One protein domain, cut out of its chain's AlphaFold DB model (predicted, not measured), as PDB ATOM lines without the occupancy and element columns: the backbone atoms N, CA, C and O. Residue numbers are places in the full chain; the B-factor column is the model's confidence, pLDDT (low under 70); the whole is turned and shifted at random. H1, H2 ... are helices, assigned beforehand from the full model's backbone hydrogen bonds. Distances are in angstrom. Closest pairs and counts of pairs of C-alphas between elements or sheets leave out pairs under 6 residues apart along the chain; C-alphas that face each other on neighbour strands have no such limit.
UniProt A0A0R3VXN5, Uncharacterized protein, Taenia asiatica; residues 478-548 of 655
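What this domain is: This is residues 478 to 548 of the 655 residues of an uncharacterized protein of Taenia asiatica (UniProt A0A0R3VXN5). One long, straight helix, H5, makes the longest axis; beside its residues 521 to 535 four short helices, H1 to H4, make a loose, open arch, with H3 far from H5. Residues 536 to 548 stick out as an arm. The printed part has 71 residues, with five named helices, H1 to H5 in order, and no named strand: all helix, loose, radius of gyration of the C-alphas 13.9 A, spans 43 by 30 by 19 A.

Where its parts are: Find C-alpha 521 at (-30.227, 25.785, 4.181); H5, residues 521 to 546, runs 36.3 A to C-alpha 546 at (-30.244, 62.114, 5.267). H1 is residues 478 to 486, 12.7 A; H2 490 to 496; H3 499 to 508, 14.2 A; H4 512 to 518.

How they stand to each other: H5 touches no helix; H2 is near it. H1 and H4 touch, closest C-alphas Glu 479 and Thr 513, 6.4 A, at a steep tilt of 45 degrees. H3 is apart from H1 and H5. Every O i to N i+4 pair is within hydrogen-bond range in H1, H3 and H5; 2 of 3 in H2 and H4.

The domain as a whole: The farthest C-alphas, Asp 518 and Lys 548, are 43.4 A apart. The printed part has no cut, no link is long, and residue 548 has pLDDT under 70.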
ATOM      1  N   GLY A 478     -27.996  35.500 -15.035       94.75
ATOM      2  CA  GLY A 478     -28.359  34.185 -14.491       94.75
ATOM      3  C   GLY A 478     -27.636  33.832 -13.186       94.75
ATOM      4  O   GLY A 478     -28.259  33.302 -12.270       94.75
ATOM      5  N   GLU A 479     -26.349  34.175 -13.061       94.12
ATOM      6  CA  GLU A 479     -25.625  34.076 -11.786       94.12
ATOM      7  C   GLU A 479     -26.231  35.007 -10.731       94.12
ATOM      8  O   GLU A 479     -26.402  34.616  -9.579       94.12
ATOM      9  N   MET A 480     -26.587  36.230 -11.128       94.38
ATOM     10  CA  MET A 480     -27.141  37.233 -10.225       94.38
ATOM     11  C   MET A 480     -28.546  36.850  -9.737       94.38
ATOM     12  O   MET A 480     -28.863  37.049  -8.566       94.38
ATOM     13  N   GLU A 481     -29.369  36.242 -10.594       95.50
ATOM     14  CA  GLU A 481     -30.684  35.719 -10.210       95.50
ATOM     15  C   GLU A 481     -30.568  34.486  -9.296       95.50
ATOM     16  O   GLU A 481     -31.260  34.413  -8.282       95.50
ATOM     17  N   LEU A 482     -29.631  33.565  -9.567       95.31
ATOM     18  CA  LEU A 482     -29.335  32.444  -8.664       95.31
ATOM     19  C   LEU A 482     -28.932  32.951  -7.269       95.31
ATOM     20  O   LEU A 482     -29.517  32.532  -6.266       95.31
ATOM     21  N   LEU A 483     -28.008  33.916  -7.211       95.19
ATOM     22  CA  LEU A 483     -27.603  34.576  -5.969       95.19
ATOM     23  C   LEU A 483     -28.795  35.230  -5.246       95.19
ATOM     24  O   LEU A 483     -28.893  35.084  -4.031       95.19
ATOM     25  N   ARG A 484     -29.729  35.889  -5.950       95.75
ATOM     26  CA  ARG A 484     -30.955  36.456  -5.343       95.75
ATOM     27  C   ARG A 484     -31.862  35.396  -4.727       95.75
ATOM     28  O   ARG A 484     -32.393  35.627  -3.644       95.75
ATOM     29  N   THR A 485     -32.046  34.244  -5.381       96.69
ATOM     30  CA  THR A 485     -32.906  33.176  -4.829       96.69
ATOM     31  C   THR A 485     -32.370  32.589  -3.525       96.69
ATOM     32  O   THR A 485     -33.153  32.120  -2.703       96.69
ATOM     33  N   LYS A 486     -31.048  32.644  -3.318       96.31
ATOM     34  CA  LYS A 486     -30.367  32.134  -2.121       96.31
ATOM     35  C   LYS A 486     -30.151  33.221  -1.064       96.31
ATOM     36  O   LYS A 486     -30.330  32.960   0.123       96.31
ATOM     37  N   VAL A 487     -29.826  34.445  -1.482       96.50
ATOM     38  CA  VAL A 487     -29.596  35.615  -0.621       96.50
ATOM     39  C   VAL A 487     -30.395  36.818  -1.156       96.50
ATOM     40  O   VAL A 487     -29.882  37.591  -1.966       96.50
ATOM     41  N   PRO A 488     -31.648  37.041  -0.703       94.62
ATOM     42  CA  PRO A 488     -32.567  38.025  -1.303       94.62
ATOM     43  C   PRO A 488     -32.126  39.497  -1.277       94.62
ATOM     44  O   PRO A 488     -32.744  40.337  -1.928       94.62
ATOM     45  N   ILE A 489     -31.082  39.830  -0.514       94.50
ATOM     46  CA  ILE A 489     -30.539  41.192  -0.361       94.50
ATOM     47  C   ILE A 489     -29.134  41.354  -0.961       94.50
ATOM     48  O   ILE A 489     -28.496  42.395  -0.792       94.50
ATOM     49  N   ILE A 490     -28.665  40.356  -1.718       93.56
ATOM     50  CA  ILE A 490     -27.331  40.334  -2.326       93.56
ATOM     51  C   ILE A 490     -27.067  41.549  -3.234       93.56
ATOM     52  O   ILE A 490     -25.974  42.103  -3.184       93.56
ATOM     53  N   ASP A 491     -28.065  42.066  -3.967       91.62
ATOM     54  CA  ASP A 491     -27.930  43.291  -4.781       91.62
ATOM     55  C   ASP A 491     -27.498  44.525  -3.977       91.62
ATOM     56  O   ASP A 491     -26.939  45.462  -4.547       91.62
ATOM     57  N   LYS A 492     -27.804  44.574  -2.674       91.12
ATOM     58  CA  LYS A 492     -27.386  45.668  -1.790       91.12
ATOM     59  C   LYS A 492     -25.958  45.447  -1.313       91.12
ATOM     60  O   LYS A 492     -25.153  46.364  -1.420       91.12
ATOM     61  N   VAL A 493     -25.618  44.224  -0.901       88.06
ATOM     62  CA  VAL A 493     -24.246  43.834  -0.525       88.06
ATOM     63  C   VAL A 493     -23.270  44.102  -1.680       88.06
ATOM     64  O   VAL A 493     -22.286  44.815  -1.502       88.06
ATOM     65  N   MET A 494     -23.601  43.656  -2.895       89.81
ATOM     66  CA  MET A 494     -22.790  43.861  -4.106       89.81
ATOM     67  C   MET A 494     -22.589  45.343  -4.474       89.81
ATOM     68  O   MET A 494     -21.590  45.680  -5.101       89.81
ATOM     69  N   LYS A 495     -23.509  46.241  -4.088       90.00
ATOM     70  CA  LYS A 495     -23.381  47.700  -4.294       90.00
ATOM     71  C   LYS A 495     -22.538  48.402  -3.227       90.00
ATOM     72  O   LYS A 495     -22.153  49.550  -3.437       90.00
ATOM     73  N   LEU A 496     -22.298  47.748  -2.093       85.25
ATOM     74  CA  LEU A 496     -21.509  48.265  -0.970       85.25
ATOM     75  C   LEU A 496     -20.066  47.743  -0.991       85.25
ATOM     76  O   LEU A 496     -19.175  48.376  -0.429       85.25
ATOM     77  N   MET A 497     -19.826  46.603  -1.642       86.19
ATOM     78  CA  MET A 497     -18.487  46.063  -1.853       86.19
ATOM     79  C   MET A 497     -17.702  46.877  -2.889       86.19
ATOM     80  O   MET A 497     -18.233  47.314  -3.909       86.19
ATOM     81  N   ASP A 498     -16.401  47.035  -2.645       86.31
ATOM     82  CA  ASP A 498     -15.478  47.629  -3.612       86.31
ATOM     83  C   ASP A 498     -15.376  46.732  -4.869       86.31
ATOM     84  O   ASP A 498     -15.083  45.538  -4.727       86.31
ATOM     85  N   PRO A 499     -15.572  47.260  -6.096       86.75
ATOM     86  CA  PRO A 499     -15.545  46.456  -7.321       86.75
ATOM     87  C   PRO A 499     -14.235  45.694  -7.561       86.75
ATOM     88  O   PRO A 499     -14.255  44.636  -8.181       86.75
ATOM     89  N   ASN A 500     -13.100  46.188  -7.057       81.81
ATOM     90  CA  ASN A 500     -11.804  45.520  -7.179       81.81
ATOM     91  C   ASN A 500     -11.704  44.337  -6.205       81.81
ATOM     92  O   ASN A 500     -11.196  43.282  -6.578       81.81
ATOM     93  N   LYS A 501     -12.240  44.477  -4.981       86.88
ATOM     94  CA  LYS A 501     -12.378  43.349  -4.039       86.88
ATOM     95  C   LYS A 501     -13.329  42.288  -4.585       86.88
ATOM     96  O   LYS A 501     -13.064  41.100  -4.438       86.88
ATOM     97  N   LEU A 502     -14.406  42.713  -5.242       86.25
ATOM     98  CA  LEU A 502     -15.365  41.815  -5.874       86.25
ATOM     99  C   LEU A 502     -14.738  41.066  -7.066       86.25
ATOM    100  O   LEU A 502     -14.894  39.852  -7.184       86.25
ATOM    101  N   ALA A 503     -13.945  41.758  -7.891       86.38
ATOM    102  CA  ALA A 503     -13.195  41.138  -8.982       86.38
ATOM    103  C   ALA A 503     -12.148  40.140  -8.457       86.38
ATOM    104  O   ALA A 503     -12.056  39.029  -8.975       86.38
ATOM    105  N   ALA A 504     -11.415  40.494  -7.394       84.56
ATOM    106  CA  ALA A 504     -10.483  39.588  -6.725       84.56
ATOM    107  C   ALA A 504     -11.194  38.348  -6.154       84.56
ATOM    108  O   ALA A 504     -10.716  37.234  -6.355       84.56
ATOM    109  N   LEU A 505     -12.372  38.509  -5.534       84.75
ATOM    110  CA  LEU A 505     -13.184  37.389  -5.048       84.75
ATOM    111  C   LEU A 505     -13.550  36.414  -6.179       84.75
ATOM    112  O   LEU A 505     -13.469  35.210  -5.973       84.75
ATOM    113  N   ARG A 506     -13.876  36.903  -7.386       86.38
ATOM    114  CA  ARG A 506     -14.161  36.034  -8.547       86.38
ATOM    115  C   ARG A 506     -12.911  35.381  -9.156       86.38
ATOM    116  O   ARG A 506     -13.039  34.354  -9.813       86.38
ATOM    117  N   VAL A 507     -11.716  35.936  -8.938       87.62
ATOM    118  CA  VAL A 507     -10.442  35.283  -9.305       87.62
ATOM    119  C   VAL A 507     -10.084  34.175  -8.310       87.62
ATOM    120  O   VAL A 507      -9.659  33.105  -8.731       87.62
ATOM    121  N   VAL A 508     -10.285  34.405  -7.007       87.94
ATOM    122  CA  VAL A 508      -9.984  33.430  -5.941       87.94
ATOM    123  C   VAL A 508     -11.036  32.315  -5.866       87.94
ATOM    124  O   VAL A 508     -10.684  31.157  -5.664       87.94
ATOM    125  N   LEU A 509     -12.315  32.638  -6.078       88.94
ATOM    126  CA  LEU A 509     -13.438  31.694  -6.092       88.94
ATOM    127  C   LEU A 509     -14.261  31.833  -7.392       88.94
ATOM    128  O   LEU A 509     -15.358  32.404  -7.375       88.94
ATOM    129  N   PRO A 510     -13.790  31.280  -8.529       88.75
ATOM    130  CA  PRO A 510     -14.523  31.323  -9.799       88.75
ATOM    131  C   PRO A 510     -15.919  30.687  -9.733       88.75
ATOM    132  O   PRO A 510     -16.822  31.101 -10.458       88.75
ATOM    133  N   GLU A 511     -16.104  29.707  -8.841       92.50
ATOM    134  CA  GLU A 511     -17.348  28.946  -8.656       92.50
ATOM    135  C   GLU A 511     -18.165  29.418  -7.428       92.50
ATOM    136  O   GLU A 511     -19.103  28.736  -7.020       92.50
ATOM    137  N   PHE A 512     -17.864  30.595  -6.851       90.81
ATOM    138  CA  PHE A 512     -18.564  31.173  -5.682       90.81
ATOM    139  C   PHE A 512     -20.099  31.110  -5.784       90.81
ATOM    140  O   PHE A 512     -20.791  30.808  -4.813       90.81
ATOM    141  N   THR A 513     -20.640  31.358  -6.979       91.12
ATOM    142  CA  THR A 513     -22.082  31.335  -7.267       91.12
ATOM    143  C   THR A 513     -22.702  29.940  -7.159       91.12
ATOM    144  O   THR A 513     -23.884  29.843  -6.830       91.12
ATOM    145  N   LYS A 514     -21.923  28.871  -7.379       91.62
ATOM    146  CA  LYS A 514     -22.335  27.488  -7.106       91.62
ATOM    147  C   LYS A 514     -22.197  27.159  -5.629       91.62
ATOM    148  O   LYS A 514     -23.166  26.712  -5.038       91.62
ATOM    149  N   HIS A 515     -21.059  27.468  -5.002       92.38
ATOM    150  CA  HIS A 515     -20.844  27.176  -3.580       92.38
ATOM    151  C   HIS A 515     -21.917  27.817  -2.680       92.38
ATOM    152  O   HIS A 515     -22.449  27.151  -1.798       92.38
ATOM    153  N   LEU A 516     -22.337  29.058  -2.962       91.69
ATOM    154  CA  LEU A 516     -23.443  29.707  -2.241       91.69
ATOM    155  C   LEU A 516     -24.829  29.103  -2.566       91.69
ATOM    156  O   LEU A 516     -25.768  29.237  -1.778       91.69
ATOM    157  N   ALA A 517     -24.983  28.442  -3.716       90.25
ATOM    158  CA  ALA A 517     -26.198  27.722  -4.086       90.25
ATOM    159  C   ALA A 517     -26.254  26.305  -3.485       90.25
ATOM    160  O   ALA A 517     -27.333  25.869  -3.086       90.25
ATOM    161  N   ASP A 518     -25.115  25.629  -3.360       94.38
ATOM    162  CA  ASP A 518     -24.978  24.298  -2.761       94.38
ATOM    163  C   ASP A 518     -24.898  24.346  -1.221       94.38
ATOM    164  O   ASP A 518     -25.016  23.316  -0.558       94.38
ATOM    165  N   LEU A 519     -24.741  25.544  -0.639       93.00
ATOM    166  CA  LEU A 519     -24.697  25.769   0.805       93.00
ATOM    167  C   LEU A 519     -25.974  25.274   1.510       93.00
ATOM    168  O   LEU A 519     -27.099  25.540   1.072       93.00
ATOM    169  N   GLU A 520     -25.782  24.599   2.647       95.44
ATOM    170  CA  GLU A 520     -26.859  24.058   3.479       95.44
ATOM    171  C   GLU A 520     -27.853  25.149   3.912       95.44
ATOM    172  O   GLU A 520     -27.466  26.249   4.314       95.44
ATOM    173  N   GLU A 521     -29.150  24.835   3.878       95.00
ATOM    174  CA  GLU A 521     -30.227  25.785   4.181       95.00
ATOM    175  C   GLU A 521     -30.130  26.378   5.601       95.00
ATOM    176  O   GLU A 521     -30.498  27.533   5.817       95.00
ATOM    177  N   THR A 522     -29.569  25.644   6.565       92.75
ATOM    178  CA  THR A 522     -29.298  26.134   7.929       92.75
ATOM    179  C   THR A 522     -28.251  27.259   7.932       92.75
ATOM    180  O   THR A 522     -28.533  28.361   8.414       92.75
ATOM    181  N   LYS A 523     -27.077  27.026   7.321       93.50
ATOM    182  CA  LYS A 523     -26.004  28.019   7.128       93.50
ATOM    183  C   LYS A 523     -26.508  29.224   6.330       93.50
ATOM    184  O   LYS A 523     -26.297  30.369   6.730       93.50
ATOM    185  N   LEU A 524     -27.238  28.979   5.242       95.25
ATOM    186  CA  LEU A 524     -27.791  30.024   4.385       95.25
ATOM    187  C   LEU A 524     -28.807  30.915   5.124       95.25
ATOM    188  O   LEU A 524     -28.794  32.135   4.960       95.25
ATOM    189  N   ASN A 525     -29.657  30.339   5.980       92.69
ATOM    190  CA  ASN A 525     -30.585  31.102   6.818       92.69
ATOM    191  C   ASN A 525     -29.862  31.928   7.899       92.69
ATOM    192  O   ASN A 525     -30.271  33.060   8.170       92.69
ATOM    193  N   ALA A 526     -28.756  31.430   8.462       92.31
ATOM    194  CA  ALA A 526     -27.917  32.209   9.377       92.31
ATOM    195  C   ALA A 526     -27.266  33.419   8.673       92.31
ATOM    196  O   ALA A 526     -27.350  34.541   9.180       92.31
ATOM    197  N   ILE A 527     -26.710  33.225   7.468       92.19
ATOM    198  CA  ILE A 527     -26.176  34.308   6.619       92.19
ATOM    199  C   ILE A 527     -27.272  35.338   6.302       92.19
ATOM    200  O   ILE A 527     -27.086  36.533   6.529       92.19
ATOM    201  N   ASN A 528     -28.442  34.889   5.836       94.19
ATOM    202  CA  ASN A 528     -29.571  35.765   5.504       94.19
ATOM    203  C   ASN A 528     -30.116  36.554   6.704       94.19
ATOM    204  O   ASN A 528     -30.631  37.660   6.523       94.19
ATOM    205  N   THR A 529     -30.001  36.009   7.917       95.31
ATOM    206  CA  THR A 529     -30.383  36.702   9.154       95.31
ATOM    207  C   THR A 529     -29.388  37.821   9.464       95.31
ATOM    208  O   THR A 529     -29.789  38.986   9.497       95.31
ATOM    209  N   ARG A 530     -28.084  37.512   9.553       91.31
ATOM    210  CA  ARG A 530     -27.032  38.516   9.810       91.31
ATOM    211  C   ARG A 530     -26.994  39.625   8.755       91.31
ATOM    212  O   ARG A 530     -26.903  40.802   9.092       91.31
ATOM    213  N   LEU A 531     -27.114  39.286   7.468       92.50
ATOM    214  CA  LEU A 531     -27.125  40.293   6.399       92.50
ATOM    215  C   LEU A 531     -28.335  41.239   6.503       92.50
ATOM    216  O   LEU A 531     -28.209  42.417   6.170       92.50
ATOM    217  N   ARG A 532     -29.487  40.764   7.002       92.19
ATOM    218  CA  ARG A 532     -30.678  41.599   7.237       92.19
ATOM    219  C   ARG A 532     -30.518  42.509   8.459       92.19
ATOM    220  O   ARG A 532     -31.015  43.632   8.454       92.19
ATOM    221  N   GLU A 533     -29.800  42.061   9.485       92.12
ATOM    222  CA  GLU A 533     -29.420  42.900  10.629       92.12
ATOM    223  C   GLU A 533     -28.474  44.028  10.185       92.12
ATOM    224  O   GLU A 533     -28.715  45.194  10.501       92.12
ATOM    225  N   VAL A 534     -27.463  43.711   9.363       86.25
ATOM    226  CA  VAL A 534     -26.557  44.703   8.752       86.25
ATOM    227  C   VAL A 534     -27.310  45.670   7.831       86.25
ATOM    228  O   VAL A 534     -27.081  46.877   7.905       86.25
ATOM    229  N   GLU A 535     -28.252  45.187   7.015       90.00
ATOM    230  CA  GLU A 535     -29.140  46.033   6.203       90.00
ATOM    231  C   GLU A 535     -29.956  47.004   7.074       90.00
ATOM    232  O   GLU A 535     -30.041  48.194   6.760       90.00
ATOM    233  N   GLY A 536     -30.515  46.523   8.189       90.38
ATOM    234  CA  GLY A 536     -31.245  47.348   9.153       90.38
ATOM    235  C   GLY A 536     -30.365  48.426   9.790       90.38
ATOM    236  O   GLY A 536     -30.751  49.597   9.824       90.38
ATOM    237  N   MET A 537     -29.159  48.063  10.238       89.00
ATOM    238  CA  MET A 537     -28.189  49.013  10.794       89.00
ATOM    239  C   MET A 537     -27.757  50.065   9.764       89.00
ATOM    240  O   MET A 537     -27.725  51.255  10.082       89.00
ATOM    241  N   LEU A 538     -27.487  49.658   8.520       85.12
ATOM    242  CA  LEU A 538     -27.129  50.577   7.443       85.12
ATOM    243  C   LEU A 538     -28.279  51.535   7.113       85.12
ATOM    244  O   LEU A 538     -28.047  52.736   6.987       85.12
ATOM    245  N   GLY A 539     -29.518  51.037   7.056       89.38
ATOM    246  CA  GLY A 539     -30.710  51.866   6.876       89.38
ATOM    247  C   GLY A 539     -30.870  52.915   7.981       89.38
ATOM    248  O   GLY A 539     -31.197  54.062   7.689       89.38
ATOM    249  N   MET A 540     -30.559  52.573   9.239       89.75
ATOM    250  CA  MET A 540     -30.531  53.544  10.344       89.75
ATOM    251  C   MET A 540     -29.422  54.596  10.199       89.75
ATOM    252  O   MET A 540     -29.620  55.740  10.611       89.75
ATOM    253  N   VAL A 541     -28.261  54.238   9.637       86.06
ATOM    254  CA  VAL A 541     -27.163  55.183   9.366       86.06
ATOM    255  C   VAL A 541     -27.518  56.110   8.201       86.06
ATOM    256  O   VAL A 541     -27.353  57.322   8.329       86.06
ATOM    257  N   GLU A 542     -28.064  55.580   7.106       87.44
ATOM    258  CA  GLU A 542     -28.536  56.370   5.964       87.44
ATOM    259  C   GLU A 542     -29.640  57.354   6.391       87.44
ATOM    260  O   GLU A 542     -29.532  58.552   6.124       87.44
ATOM    261  N   ASP A 543     -30.630  56.900   7.167       90.00
ATOM    262  CA  ASP A 543     -31.647  57.776   7.758       90.00
ATOM    263  C   ASP A 543     -31.031  58.853   8.665       90.00
ATOM    264  O   ASP A 543     -31.416  60.019   8.583       90.00
ATOM    265  N   ALA A 544     -30.058  58.503   9.511       88.25
ATOM    266  CA  ALA A 544     -29.403  59.453  10.412       88.25
ATOM    267  C   ALA A 544     -28.525  60.492   9.687       88.25
ATOM    268  O   ALA A 544     -28.274  61.563  10.247       88.25
ATOM    269  N   LEU A 545     -28.069  60.195   8.466       83.94
ATOM    270  CA  LEU A 545     -27.320  61.111   7.605       83.94
ATOM    271  C   LEU A 545     -28.252  61.983   6.745       83.94
ATOM    272  O   LEU A 545     -28.028  63.187   6.643       83.94
ATOM    273  N   ILE A 546     -29.316  61.410   6.170       88.62
ATOM    274  CA  ILE A 546     -30.244  62.114   5.267       88.62
ATOM    275  C   ILE A 546     -31.290  62.935   6.039       88.62
ATOM    276  O   ILE A 546     -31.563  64.082   5.685       88.62
ATOM    277  N   LYS A 547     -31.878  62.391   7.116       79.56
ATOM    278  CA  LYS A 547     -32.956  63.046   7.889       79.56
ATOM    279  C   LYS A 547     -32.448  64.018   8.956       79.56
ATOM    280  O   LYS A 547     -33.231  64.474   9.788       79.56
ATOM    281  N   LYS A 548     -31.161  64.374   8.938       69.94
ATOM    282  CA  LYS A 548     -30.594  65.426   9.787       69.94
ATOM    283  C   LYS A 548     -30.570  66.745   8.998       69.94
ATOM    284  O   LYS A 548     -29.579  67.025   8.323       69.94
TER     285      LYS A 548